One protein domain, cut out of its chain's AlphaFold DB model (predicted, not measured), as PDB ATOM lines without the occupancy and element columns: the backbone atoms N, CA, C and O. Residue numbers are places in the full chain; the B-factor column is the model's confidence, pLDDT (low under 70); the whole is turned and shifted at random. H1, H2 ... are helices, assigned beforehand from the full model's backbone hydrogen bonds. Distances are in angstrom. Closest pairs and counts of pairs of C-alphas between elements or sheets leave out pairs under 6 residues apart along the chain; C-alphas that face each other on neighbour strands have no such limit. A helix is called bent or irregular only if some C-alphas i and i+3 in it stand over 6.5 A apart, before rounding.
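Overview. This is residues 2 to 71 of the 369 residues of the protein "CSC1-like protein RXW8" of Raphanus sativus (UniProt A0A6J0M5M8). One long helix, H1, reaches out as an arm from a small head in which two short helices, H2 and H3, follow its end and a long loop folds back to a last short helix, H4. Residues 2 to 20, of which 3 to 20 belong to H1, stick out as the arm, and at the other end of the printed part residues 66 to 71 also stand free; the body without these stretches spans 28 by 21 by 18 A. The printed part has 70 residues with four named helices, in the order H1, H2, H3, H4, and no named strand: the class is all helix. The whole is only just loose, close to extended, with a radius of gyration of the C-alphas of 16.2 A and spans of 54 by 26 by 21 A.

Arrangement. H1, residues 3 to 27, touches no helix. H2, residues 31 to 37, is close to it but not clearly touching: their closest C-alphas, those of Leu 27 and Asn 33, are 6.8 A apart, and the lines stand at a steep tilt of 61 degrees, opposite ways. H3, residues 39 to 43, is close to H2 but not clearly touching, with the closest C-alphas, those of Cys 35 and Leu 42, 7.3 A apart. H4, residues 63 to 70, is apart from H2 and H3, and only just apart from H1, the closest C-alphas being 8.0 A apart. In H1, H3 and H4 every O i to N i+4 pair is within hydrogen-bond range; in H2 1 of 3 is, beside 2 of 4 O i to N i+3 pairs.

Along the chain. H1 runs 35.6 A from C-alpha 3 at (28.260, -72.421, -27.650) to C-alpha 27 at (32.951, -39.658, -14.474). H2 measures 10.0 A and is irregular, with C-alphas 32 and 35 7.4 A apart; H3 measures 6.4 A. H4 measures 10.5 A and ends with C-alpha 70 at (51.529, -43.964, -25.617).

Size, cuts and confidence. The C-alphas of Glu 2 and Gly 45, the two farthest apart, are 54.4 A apart. The printed part has no cut. The links H1 to H2 and H2 to H3 are tight; the link H3 to H4, 19 residues, is long. Mean pLDDT of the printed part is 81.9; residues 44 to 55 are under 70.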
ATOM      1  N   GLU A   2      26.972 -75.600 -24.267       74.69
ATOM      2  CA  GLU A   2      26.397 -75.009 -25.482       74.69
ATOM      3  C   GLU A   2      27.142 -73.722 -25.860       74.69
ATOM      4  O   GLU A   2      27.323 -72.828 -25.030       74.69
ATOM      5  N   ILE A   3      27.559 -73.606 -27.124       79.06
ATOM      6  CA  ILE A   3      28.260 -72.421 -27.650       79.06
ATOM      7  C   ILE A   3      27.394 -71.161 -27.486       79.06
ATOM      8  O   ILE A   3      27.906 -70.081 -27.187       79.06
ATOM      9  N   ALA A   4      26.070 -71.311 -27.579       81.44
ATOM     10  CA  ALA A   4      25.103 -70.250 -27.318       81.44
ATOM     11  C   ALA A   4      25.187 -69.701 -25.878       81.44
ATOM     12  O   ALA A   4      25.130 -68.486 -25.678       81.44
ATOM     13  N   ALA A   5      25.393 -70.556 -24.871       85.38
ATOM     14  CA  ALA A   5      25.558 -70.127 -23.480       85.38
ATOM     15  C   ALA A   5      26.869 -69.343 -23.271       85.38
ATOM     16  O   ALA A   5      26.904 -68.343 -22.551       85.38
ATOM     17  N   LEU A   6      27.949 -69.750 -23.949       86.38
ATOM     18  CA  LEU A   6      29.217 -69.017 -23.931       86.38
ATOM     19  C   LEU A   6      29.081 -67.642 -24.605       86.38
ATOM     20  O   LEU A   6      29.506 -66.636 -24.039       86.38
ATOM     21  N   LEU A   7      28.456 -67.589 -25.786       87.94
ATOM     22  CA  LEU A   7      28.233 -66.355 -26.546       87.94
ATOM     23  C   LEU A   7      27.335 -65.364 -25.802       87.94
ATOM     24  O   LEU A   7      27.641 -64.174 -25.767       87.94
ATOM     25  N   THR A   8      26.255 -65.838 -25.180       91.62
ATOM     26  CA  THR A   8      25.357 -64.986 -24.381       91.62
ATOM     27  C   THR A   8      26.073 -64.421 -23.157       91.62
ATOM     28  O   THR A   8      26.025 -63.211 -22.934       91.62
ATOM     29  N   SER A   9      26.817 -65.248 -22.415       93.62
ATOM     30  CA  SER A   9      27.636 -64.789 -21.284       93.62
ATOM     31  C   SER A   9      28.706 -63.775 -21.712       93.62
ATOM     32  O   SER A   9      28.836 -62.708 -21.106       93.62
ATOM     33  N   ALA A  10      29.439 -64.056 -22.793       94.12
ATOM     34  CA  ALA A  10      30.430 -63.134 -23.344       94.12
ATOM     35  C   ALA A  10      29.783 -61.811 -23.781       94.12
ATOM     36  O   ALA A  10      30.282 -60.744 -23.429       94.12
ATOM     37  N   GLY A  11      28.643 -61.867 -24.475       96.00
ATOM     38  CA  GLY A  11      27.892 -60.690 -24.904       96.00
ATOM     39  C   GLY A  11      27.439 -59.815 -23.735       96.00
ATOM     40  O   GLY A  11      27.624 -58.597 -23.778       96.00
ATOM     41  N   ILE A  12      26.920 -60.420 -22.661       96.12
ATOM     42  CA  ILE A  12      26.522 -59.704 -21.440       96.12
ATOM     43  C   ILE A  12      27.740 -59.033 -20.793       96.12
ATOM     44  O   ILE A  12      27.710 -57.831 -20.528       96.12
ATOM     45  N   ASN A  13      28.834 -59.771 -20.591       96.75
ATOM     46  CA  ASN A  13      30.042 -59.241 -19.951       96.75
ATOM     47  C   ASN A  13      30.704 -58.122 -20.770       96.75
ATOM     48  O   ASN A  13      31.108 -57.101 -20.207       96.75
ATOM     49  N   ILE A  14      30.776 -58.268 -22.096       96.31
ATOM     50  CA  ILE A  14      31.279 -57.226 -23.004       96.31
ATOM     51  C   ILE A  14      30.380 -55.988 -22.933       96.31
ATOM     52  O   ILE A  14      30.890 -54.873 -22.827       96.31
ATOM     53  N   SER A  15      29.056 -56.168 -22.920       96.31
ATOM     54  CA  SER A  15      28.103 -55.056 -22.811       96.31
ATOM     55  C   SER A  15      28.273 -54.295 -21.495       96.31
ATOM     56  O   SER A  15      28.383 -53.068 -21.503       96.31
ATOM     57  N   ILE A  16      28.381 -55.008 -20.369       96.69
ATOM     58  CA  ILE A  16      28.652 -54.407 -19.055       96.69
ATOM     59  C   ILE A  16      29.992 -53.662 -19.075       96.69
ATOM     60  O   ILE A  16      30.070 -52.529 -18.602       96.69
ATOM     61  N   CYS A  17      31.033 -54.251 -19.665       95.62
ATOM     62  CA  CYS A  17      32.342 -53.615 -19.792       95.62
ATOM     63  C   CYS A  17      32.258 -52.292 -20.571       95.62
ATOM     64  O   CYS A  17      32.774 -51.274 -20.111       95.62
ATOM     65  N   ILE A  18      31.542 -52.257 -21.699       94.50
ATOM     66  CA  ILE A  18      31.334 -51.033 -22.491       94.50
ATOM     67  C   ILE A  18      30.588 -49.965 -21.673       94.50
ATOM     68  O   ILE A  18      30.974 -48.789 -21.684       94.50
ATOM     69  N   VAL A  19      29.559 -50.353 -20.914       95.19
ATOM     70  CA  VAL A  19      28.829 -49.439 -20.018       95.19
ATOM     71  C   VAL A  19      29.747 -48.888 -18.921       95.19
ATOM     72  O   VAL A  19      29.768 -47.683 -18.682       95.19
ATOM     73  N   LEU A  20      30.573 -49.723 -18.293       94.94
ATOM     74  CA  LEU A  20      31.507 -49.277 -17.256       94.94
ATOM     75  C   LEU A  20      32.627 -48.389 -17.815       94.94
ATOM     76  O   LEU A  20      32.968 -47.380 -17.199       94.94
ATOM     77  N   LEU A  21      33.180 -48.712 -18.988       93.00
ATOM     78  CA  LEU A  21      34.217 -47.909 -19.647       93.00
ATOM     79  C   LEU A  21      33.684 -46.548 -20.105       93.00
ATOM     80  O   LEU A  21      34.381 -45.533 -19.987       93.00
ATOM     81  N   SER A  22      32.449 -46.507 -20.607       92.06
ATOM     82  CA  SER A  22      31.784 -45.251 -20.958       92.06
ATOM     83  C   SER A  22      31.482 -44.418 -19.710       92.06
ATOM     84  O   SER A  22      31.861 -43.245 -19.671       92.06
ATOM     85  N   LEU A  23      30.940 -45.029 -18.652       92.81
ATOM     86  CA  LEU A  23      30.712 -44.373 -17.364       92.81
ATOM     87  C   LEU A  23      32.017 -43.819 -16.775       92.81
ATOM     88  O   LEU A  23      32.071 -42.647 -16.412       92.81
ATOM     89  N   TYR A  24      33.090 -44.612 -16.745       91.94
ATOM     90  CA  TYR A  24      34.415 -44.169 -16.308       91.94
ATOM     91  C   TYR A  24      34.899 -42.960 -17.117       91.94
ATOM     92  O   TYR A  24      35.376 -41.976 -16.543       91.94
ATOM     93  N   SER A  25      34.733 -43.002 -18.443       90.69
ATOM     94  CA  SER A  25      35.141 -41.925 -19.353       90.69
ATOM     95  C   SER A  25      34.385 -40.617 -19.108       90.69
ATOM     96  O   SER A  25      34.969 -39.547 -19.293       90.69
ATOM     97  N   VAL A  26      33.128 -40.687 -18.663       89.88
ATOM     98  CA  VAL A  26      32.318 -39.518 -18.284       89.88
ATOM     99  C   VAL A  26      32.647 -39.052 -16.863       89.88
ATOM    100  O   VAL A  26      32.886 -37.862 -16.650       89.88
ATOM    101  N   LEU A  27      32.717 -39.967 -15.890       89.94
ATOM    102  CA  LEU A  27      32.951 -39.658 -14.474       89.94
ATOM    103  C   LEU A  27      34.303 -38.984 -14.235       89.94
ATOM    104  O   LEU A  27      34.373 -38.045 -13.442       89.94
ATOM    105  N   ARG A  28      35.358 -39.393 -14.952       86.12
ATOM    106  CA  ARG A  28      36.691 -38.768 -14.849       86.12
ATOM    107  C   ARG A  28      36.739 -37.315 -15.328       86.12
ATOM    108  O   ARG A  28      37.644 -36.584 -14.941       86.12
ATOM    109  N   LYS A  29      35.811 -36.907 -16.205       84.62
ATOM    110  CA  LYS A  29      35.722 -35.533 -16.734       84.62
ATOM    111  C   LYS A  29      34.950 -34.604 -15.789       84.62
ATOM    112  O   LYS A  29      34.927 -33.396 -16.006       84.62
ATOM    113  N   GLN A  30      34.309 -35.143 -14.748       84.38
ATOM    114  CA  GLN A  30      33.557 -34.366 -13.766       84.38
ATOM    115  C   GLN A  30      34.512 -33.745 -12.718       84.38
ATOM    116  O   GLN A  30      35.137 -34.499 -11.976       84.38
ATOM    117  N   PRO A  31      34.608 -32.405 -12.563       78.75
ATOM    118  CA  PRO A  31      35.295 -31.703 -11.479       78.75
ATOM    119  C   PRO A  31      35.037 -32.254 -10.083       78.75
ATOM    120  O   PRO A  31      35.973 -32.310  -9.297       78.75
ATOM    121  N   ALA A  32      33.812 -32.699  -9.785       80.94
ATOM    122  CA  ALA A  32      33.489 -33.278  -8.480       80.94
ATOM    123  C   ALA A  32      34.354 -34.512  -8.159       80.94
ATOM    124  O   ALA A  32      34.757 -34.711  -7.018       80.94
ATOM    125  N   ASN A  33      34.713 -35.297  -9.181       84.50
ATOM    126  CA  ASN A  33      35.486 -36.529  -9.036       84.50
ATOM    127  C   ASN A  33      36.980 -36.337  -9.330       84.50
ATOM    128  O   ASN A  33      37.737 -37.311  -9.346       84.50
ATOM    129  N   TYR A  34      37.435 -35.104  -9.574       79.19
ATOM    130  CA  TYR A  34      38.823 -34.842  -9.951       79.19
ATOM    131  C   TYR A  34      39.803 -35.299  -8.862       79.19
ATOM    132  O   TYR A  34      40.815 -35.929  -9.166       79.19
ATOM    133  N   CYS A  35      39.457 -35.073  -7.590       78.62
ATOM    134  CA  CYS A  35      40.251 -35.519  -6.444       78.62
ATOM    135  C   CYS A  35      40.405 -37.043  -6.369       78.62
ATOM    136  O   CYS A  35      41.446 -37.527  -5.934       78.62
ATOM    137  N   VAL A  36      39.401 -37.792  -6.833       85.75
ATOM    138  CA  VAL A  36      39.399 -39.259  -6.807       85.75
ATOM    139  C   VAL A  36      40.280 -39.816  -7.925       85.75
ATOM    140  O   VAL A  36      41.188 -40.600  -7.667       85.75
ATOM    141  N   TYR A  37      40.065 -39.380  -9.170       83.88
ATOM    142  CA  TYR A  37      40.785 -39.937 -10.325       83.88
ATOM    143  C   TYR A  37      42.202 -39.378 -10.506       83.88
ATOM    144  O   TYR A  37      43.057 -40.049 -11.084       83.88
ATOM    145  N   PHE A  38      42.467 -38.158 -10.030       81.75
ATOM    146  CA  PHE A  38      43.747 -37.469 -10.210       81.75
ATOM    147  C   PHE A  38      44.437 -37.109  -8.887       81.75
ATOM    148  O   PHE A  38      45.318 -36.248  -8.876       81.75
ATOM    149  N   GLY A  39      44.111 -37.803  -7.788       79.38
ATOM    150  CA  GLY A  39      44.679 -37.560  -6.455       79.38
ATOM    151  C   GLY A  39      46.211 -37.466  -6.436       79.38
ATOM    152  O   GLY A  39      46.767 -36.509  -5.908       79.38
ATOM    153  N   ARG A  40      46.914 -38.380  -7.119       74.56
ATOM    154  CA  ARG A  40      48.388 -38.337  -7.212       74.56
ATOM    155  C   ARG A  40      48.910 -37.086  -7.931       74.56
ATOM    156  O   ARG A  40      49.900 -36.506  -7.506       74.56
ATOM    157  N   ARG A  41      48.234 -36.631  -8.993       73.19
ATOM    158  CA  ARG A  41      48.626 -35.410  -9.725       73.19
ATOM    159  C   ARG A  41      48.394 -34.144  -8.905       73.19
ATOM    160  O   ARG A  41      49.163 -33.198  -9.045       73.19
ATOM    161  N   LEU A  42      47.358 -34.145  -8.064       72.88
ATOM    162  CA  LEU A  42      47.095 -33.071  -7.107       72.88
ATOM    163  C   LEU A  42      48.201 -32.987  -6.053       72.88
ATOM    164  O   LEU A  42      48.709 -31.900  -5.802       72.88
ATOM    165  N   VAL A  43      48.617 -34.129  -5.497       71.50
ATOM    166  CA  VAL A  43      49.702 -34.196  -4.502       71.50
ATOM    167  C   VAL A  43      51.039 -33.741  -5.092       71.50
ATOM    168  O   VAL A  43      51.772 -33.001  -4.446       71.50
ATOM    169  N   CYS A  44      51.342 -34.115  -6.337       65.69
ATOM    170  CA  CYS A  44      52.568 -33.690  -7.022       65.69
ATOM    171  C   CYS A  44      52.522 -32.244  -7.565       65.69
ATOM    172  O   CYS A  44      53.440 -31.844  -8.275       65.69
ATOM    173  N   GLY A  45      51.466 -31.464  -7.288       60.50
ATOM    174  CA  GLY A  45      51.369 -30.047  -7.674       60.50
ATOM    175  C   GLY A  45      51.215 -29.774  -9.180       60.50
ATOM    176  O   GLY A  45      51.311 -28.628  -9.610       60.50
ATOM    177  N   GLY A  46      50.964 -30.801  -9.999       57.91
ATOM    178  CA  GLY A  46      50.997 -30.719 -11.468       57.91
ATOM    179  C   GLY A  46      49.661 -30.395 -12.151       57.91
ATOM    180  O   GLY A  46      49.538 -30.538 -13.369       57.91
ATOM    181  N   ALA A  47      48.622 -30.021 -11.406       55.25
ATOM    182  CA  ALA A  47      47.276 -29.885 -11.955       55.25
ATOM    183  C   ALA A  47      47.052 -28.524 -12.644       55.25
ATOM    184  O   ALA A  47      46.504 -27.596 -12.052       55.25
ATOM    185  N   ARG A  48      47.392 -28.413 -13.938       54.09
ATOM    186  CA  ARG A  48      46.726 -27.430 -14.813       54.09
ATOM    187  C   ARG A  48      45.327 -27.947 -15.136       54.09
ATOM    188  O   ARG A  48      45.169 -28.999 -15.756       54.09
ATOM    189  N   ARG A  49      44.313 -27.211 -14.687       57.47
ATOM    190  CA  ARG A  49      42.908 -27.491 -14.978       57.47
ATOM    191  C   ARG A  49      42.650 -27.194 -16.456       57.47
ATOM    192  O   ARG A  49      42.610 -26.038 -16.854       57.47
ATOM    193  N   TYR A  50      42.534 -28.238 -17.271       55.94
ATOM    194  CA  TYR A  50      41.934 -28.119 -18.596       55.94
ATOM    195  C   TYR A  50      40.456 -28.443 -18.421       55.94
ATOM    196  O   TYR A  50      40.115 -29.613 -18.257       55.94
ATOM    197  N   ASP A  51      39.608 -27.418 -18.350       59.38
ATOM    198  CA  ASP A  51      38.157 -27.593 -18.319       59.38
ATOM    199  C   ASP A  51      37.681 -27.798 -19.771       59.38
ATOM    200  O   ASP A  51      37.726 -26.850 -20.558       59.38
ATOM    201  N   PRO A  52      37.275 -29.020 -20.176       60.97
ATOM    202  CA  PRO A  52      36.725 -29.244 -21.509       60.97
ATOM    203  C   PRO A  52      35.424 -28.451 -21.671       60.97
ATOM    204  O   PRO A  52      34.705 -28.229 -20.690       60.97
ATOM    205  N   PHE A  53      35.082 -28.072 -22.905       62.56
ATOM    206  CA  PHE A  53      33.794 -27.440 -23.196       62.56
ATOM    207  C   PHE A  53      32.631 -28.306 -22.675       62.56
ATOM    208  O   PHE A  53      32.691 -29.537 -22.700       62.56
ATOM    209  N   TRP A  54      31.564 -27.661 -22.192       64.50
ATOM    210  CA  TRP A  54      30.501 -28.270 -21.373       64.50
ATOM    211  C   TRP A  54      29.900 -29.568 -21.954       64.50
ATOM    212  O   TRP A  54      29.607 -30.498 -21.204       64.50
ATOM    213  N   TYR A  55      29.798 -29.673 -23.282       66.44
ATOM    214  CA  TYR A  55      29.255 -30.847 -23.975       66.44
ATOM    215  C   TYR A  55      30.250 -32.015 -24.110       66.44
ATOM    216  O   TYR A  55      29.855 -33.174 -23.986       66.44
ATOM    217  N   GLU A  56      31.553 -31.755 -24.264       74.25
ATOM    218  CA  GLU A  56      32.585 -32.806 -24.383       74.25
ATOM    219  C   GLU A  56      32.781 -33.612 -23.088       74.25
ATOM    220  O   GLU A  56      33.382 -34.694 -23.081       74.25
ATOM    221  N   ARG A  57      32.263 -33.086 -21.974       74.44
ATOM    222  CA  ARG A  57      32.303 -33.700 -20.647       74.44
ATOM    223  C   ARG A  57      31.397 -34.926 -20.516       74.44
ATOM    224  O   ARG A  57      31.725 -35.825 -19.744       74.44
ATOM    225  N   PHE A  58      30.297 -34.976 -21.265       80.62
ATOM    226  CA  PHE A  58      29.329 -36.080 -21.216       80.62
ATOM    227  C   PHE A  58      29.529 -37.114 -22.327       80.62
ATOM    228  O   PHE A  58      28.964 -38.201 -22.259       80.62
ATOM    229  N   VAL A  59      30.370 -36.816 -23.318       84.75
ATOM    230  CA  VAL A  59      30.688 -37.750 -24.402       84.75
ATOM    231  C   VAL A  59      31.807 -38.702 -23.952       84.75
ATOM    232  O   VAL A  59      32.883 -38.228 -23.559       84.75
ATOM    233  N   PRO A  60      31.617 -40.034 -23.996       85.06
ATOM    234  CA  PRO A  60      32.691 -40.978 -23.716       85.06
ATOM    235  C   PRO A  60      33.778 -40.855 -24.792       85.06
ATOM    236  O   PRO A  60      33.485 -40.802 -25.982       85.06
ATOM    237  N   SER A  61      35.045 -40.789 -24.380       85.75
ATOM    238  CA  SER A  61      36.175 -40.646 -25.304       85.75
ATOM    239  C   SER A  61      37.266 -41.674 -24.996       85.75
ATOM    240  O   SER A  61      37.745 -41.687 -23.858       85.75
ATOM    241  N   PRO A  62      37.739 -42.461 -25.983       85.12
ATOM    242  CA  PRO A  62      38.812 -43.440 -25.789       85.12
ATOM    243  C   PRO A  62      40.208 -42.801 -25.693       85.12
ATOM    244  O   PRO A  62      41.200 -43.502 -25.530       85.12
ATOM    245  N   SER A  63      40.311 -41.469 -25.761       85.50
ATOM    246  CA  SER A  63      41.577 -40.723 -25.732       85.50
ATOM    247  C   SER A  63      42.464 -41.054 -24.532       85.50
ATOM    248  O   SER A  63      43.687 -41.006 -24.630       85.50
ATOM    249  N   TRP A  64      41.875 -41.417 -23.392       86.69
ATOM    250  CA  TRP A  64      42.651 -41.819 -22.226       86.69
ATOM    251  C   TRP A  64      43.330 -43.175 -22.384       86.69
ATOM    252  O   TRP A  64      44.390 -43.366 -21.797       86.69
ATOM    253  N   LEU A  65      42.726 -44.084 -23.148       89.19
ATOM    254  CA  LEU A  65      43.285 -45.397 -23.437       89.19
ATOM    255  C   LEU A  65      44.472 -45.247 -24.387       89.19
ATOM    256  O   LEU A  65      45.534 -45.793 -24.117       89.19
ATOM    257  N   VAL A  66      44.312 -44.428 -25.432       88.44
ATOM    258  CA  VAL A  66      45.403 -44.077 -26.357       88.44
ATOM    259  C   VAL A  66      46.558 -43.443 -25.588       88.44
ATOM    260  O   VAL A  66      47.684 -43.915 -25.669       88.44
ATOM    261  N   LYS A  67      46.267 -42.460 -24.728       87.56
ATOM    262  CA  LYS A  67      47.291 -41.817 -23.900       87.56
ATOM    263  C   LYS A  67      47.982 -42.786 -22.936       87.56
ATOM    264  O   LYS A  67      49.175 -42.647 -22.693       87.56
ATOM    265  N   ALA A  68      47.250 -43.748 -22.373       88.25
ATOM    266  CA  ALA A  68      47.832 -44.782 -21.520       88.25
ATOM    267  C   ALA A  68      48.744 -45.733 -22.313       88.25
ATOM    268  O   ALA A  68      49.758 -46.170 -21.784       88.25
ATOM    269  N   TRP A  69      48.407 -46.013 -23.574       87.50
ATOM    270  CA  TRP A  69      49.215 -46.838 -24.473       87.50
ATOM    271  C   TRP A  69      50.476 -46.120 -24.977       87.50
ATOM    272  O   TRP A  69      51.516 -46.746 -25.144       87.50
ATOM    273  N   GLU A  70      50.397 -44.807 -25.196       89.75
ATOM    274  CA  GLU A  70      51.529 -43.964 -25.617       89.75
ATOM    275  C   GLU A  70      52.521 -43.656 -24.484       89.75
ATOM    276  O   GLU A  70      53.627 -43.192 -24.751       89.75
ATOM    277  N   THR A  71      52.136 -43.890 -23.224       87.94
ATOM    278  CA  THR A  71      52.985 -43.576 -22.067       87.94
ATOM    279  C   THR A  71      54.248 -44.436 -22.099       87.94
ATOM    280  O   THR A  71      54.175 -45.667 -22.115       87.94
TER     281      THR A  71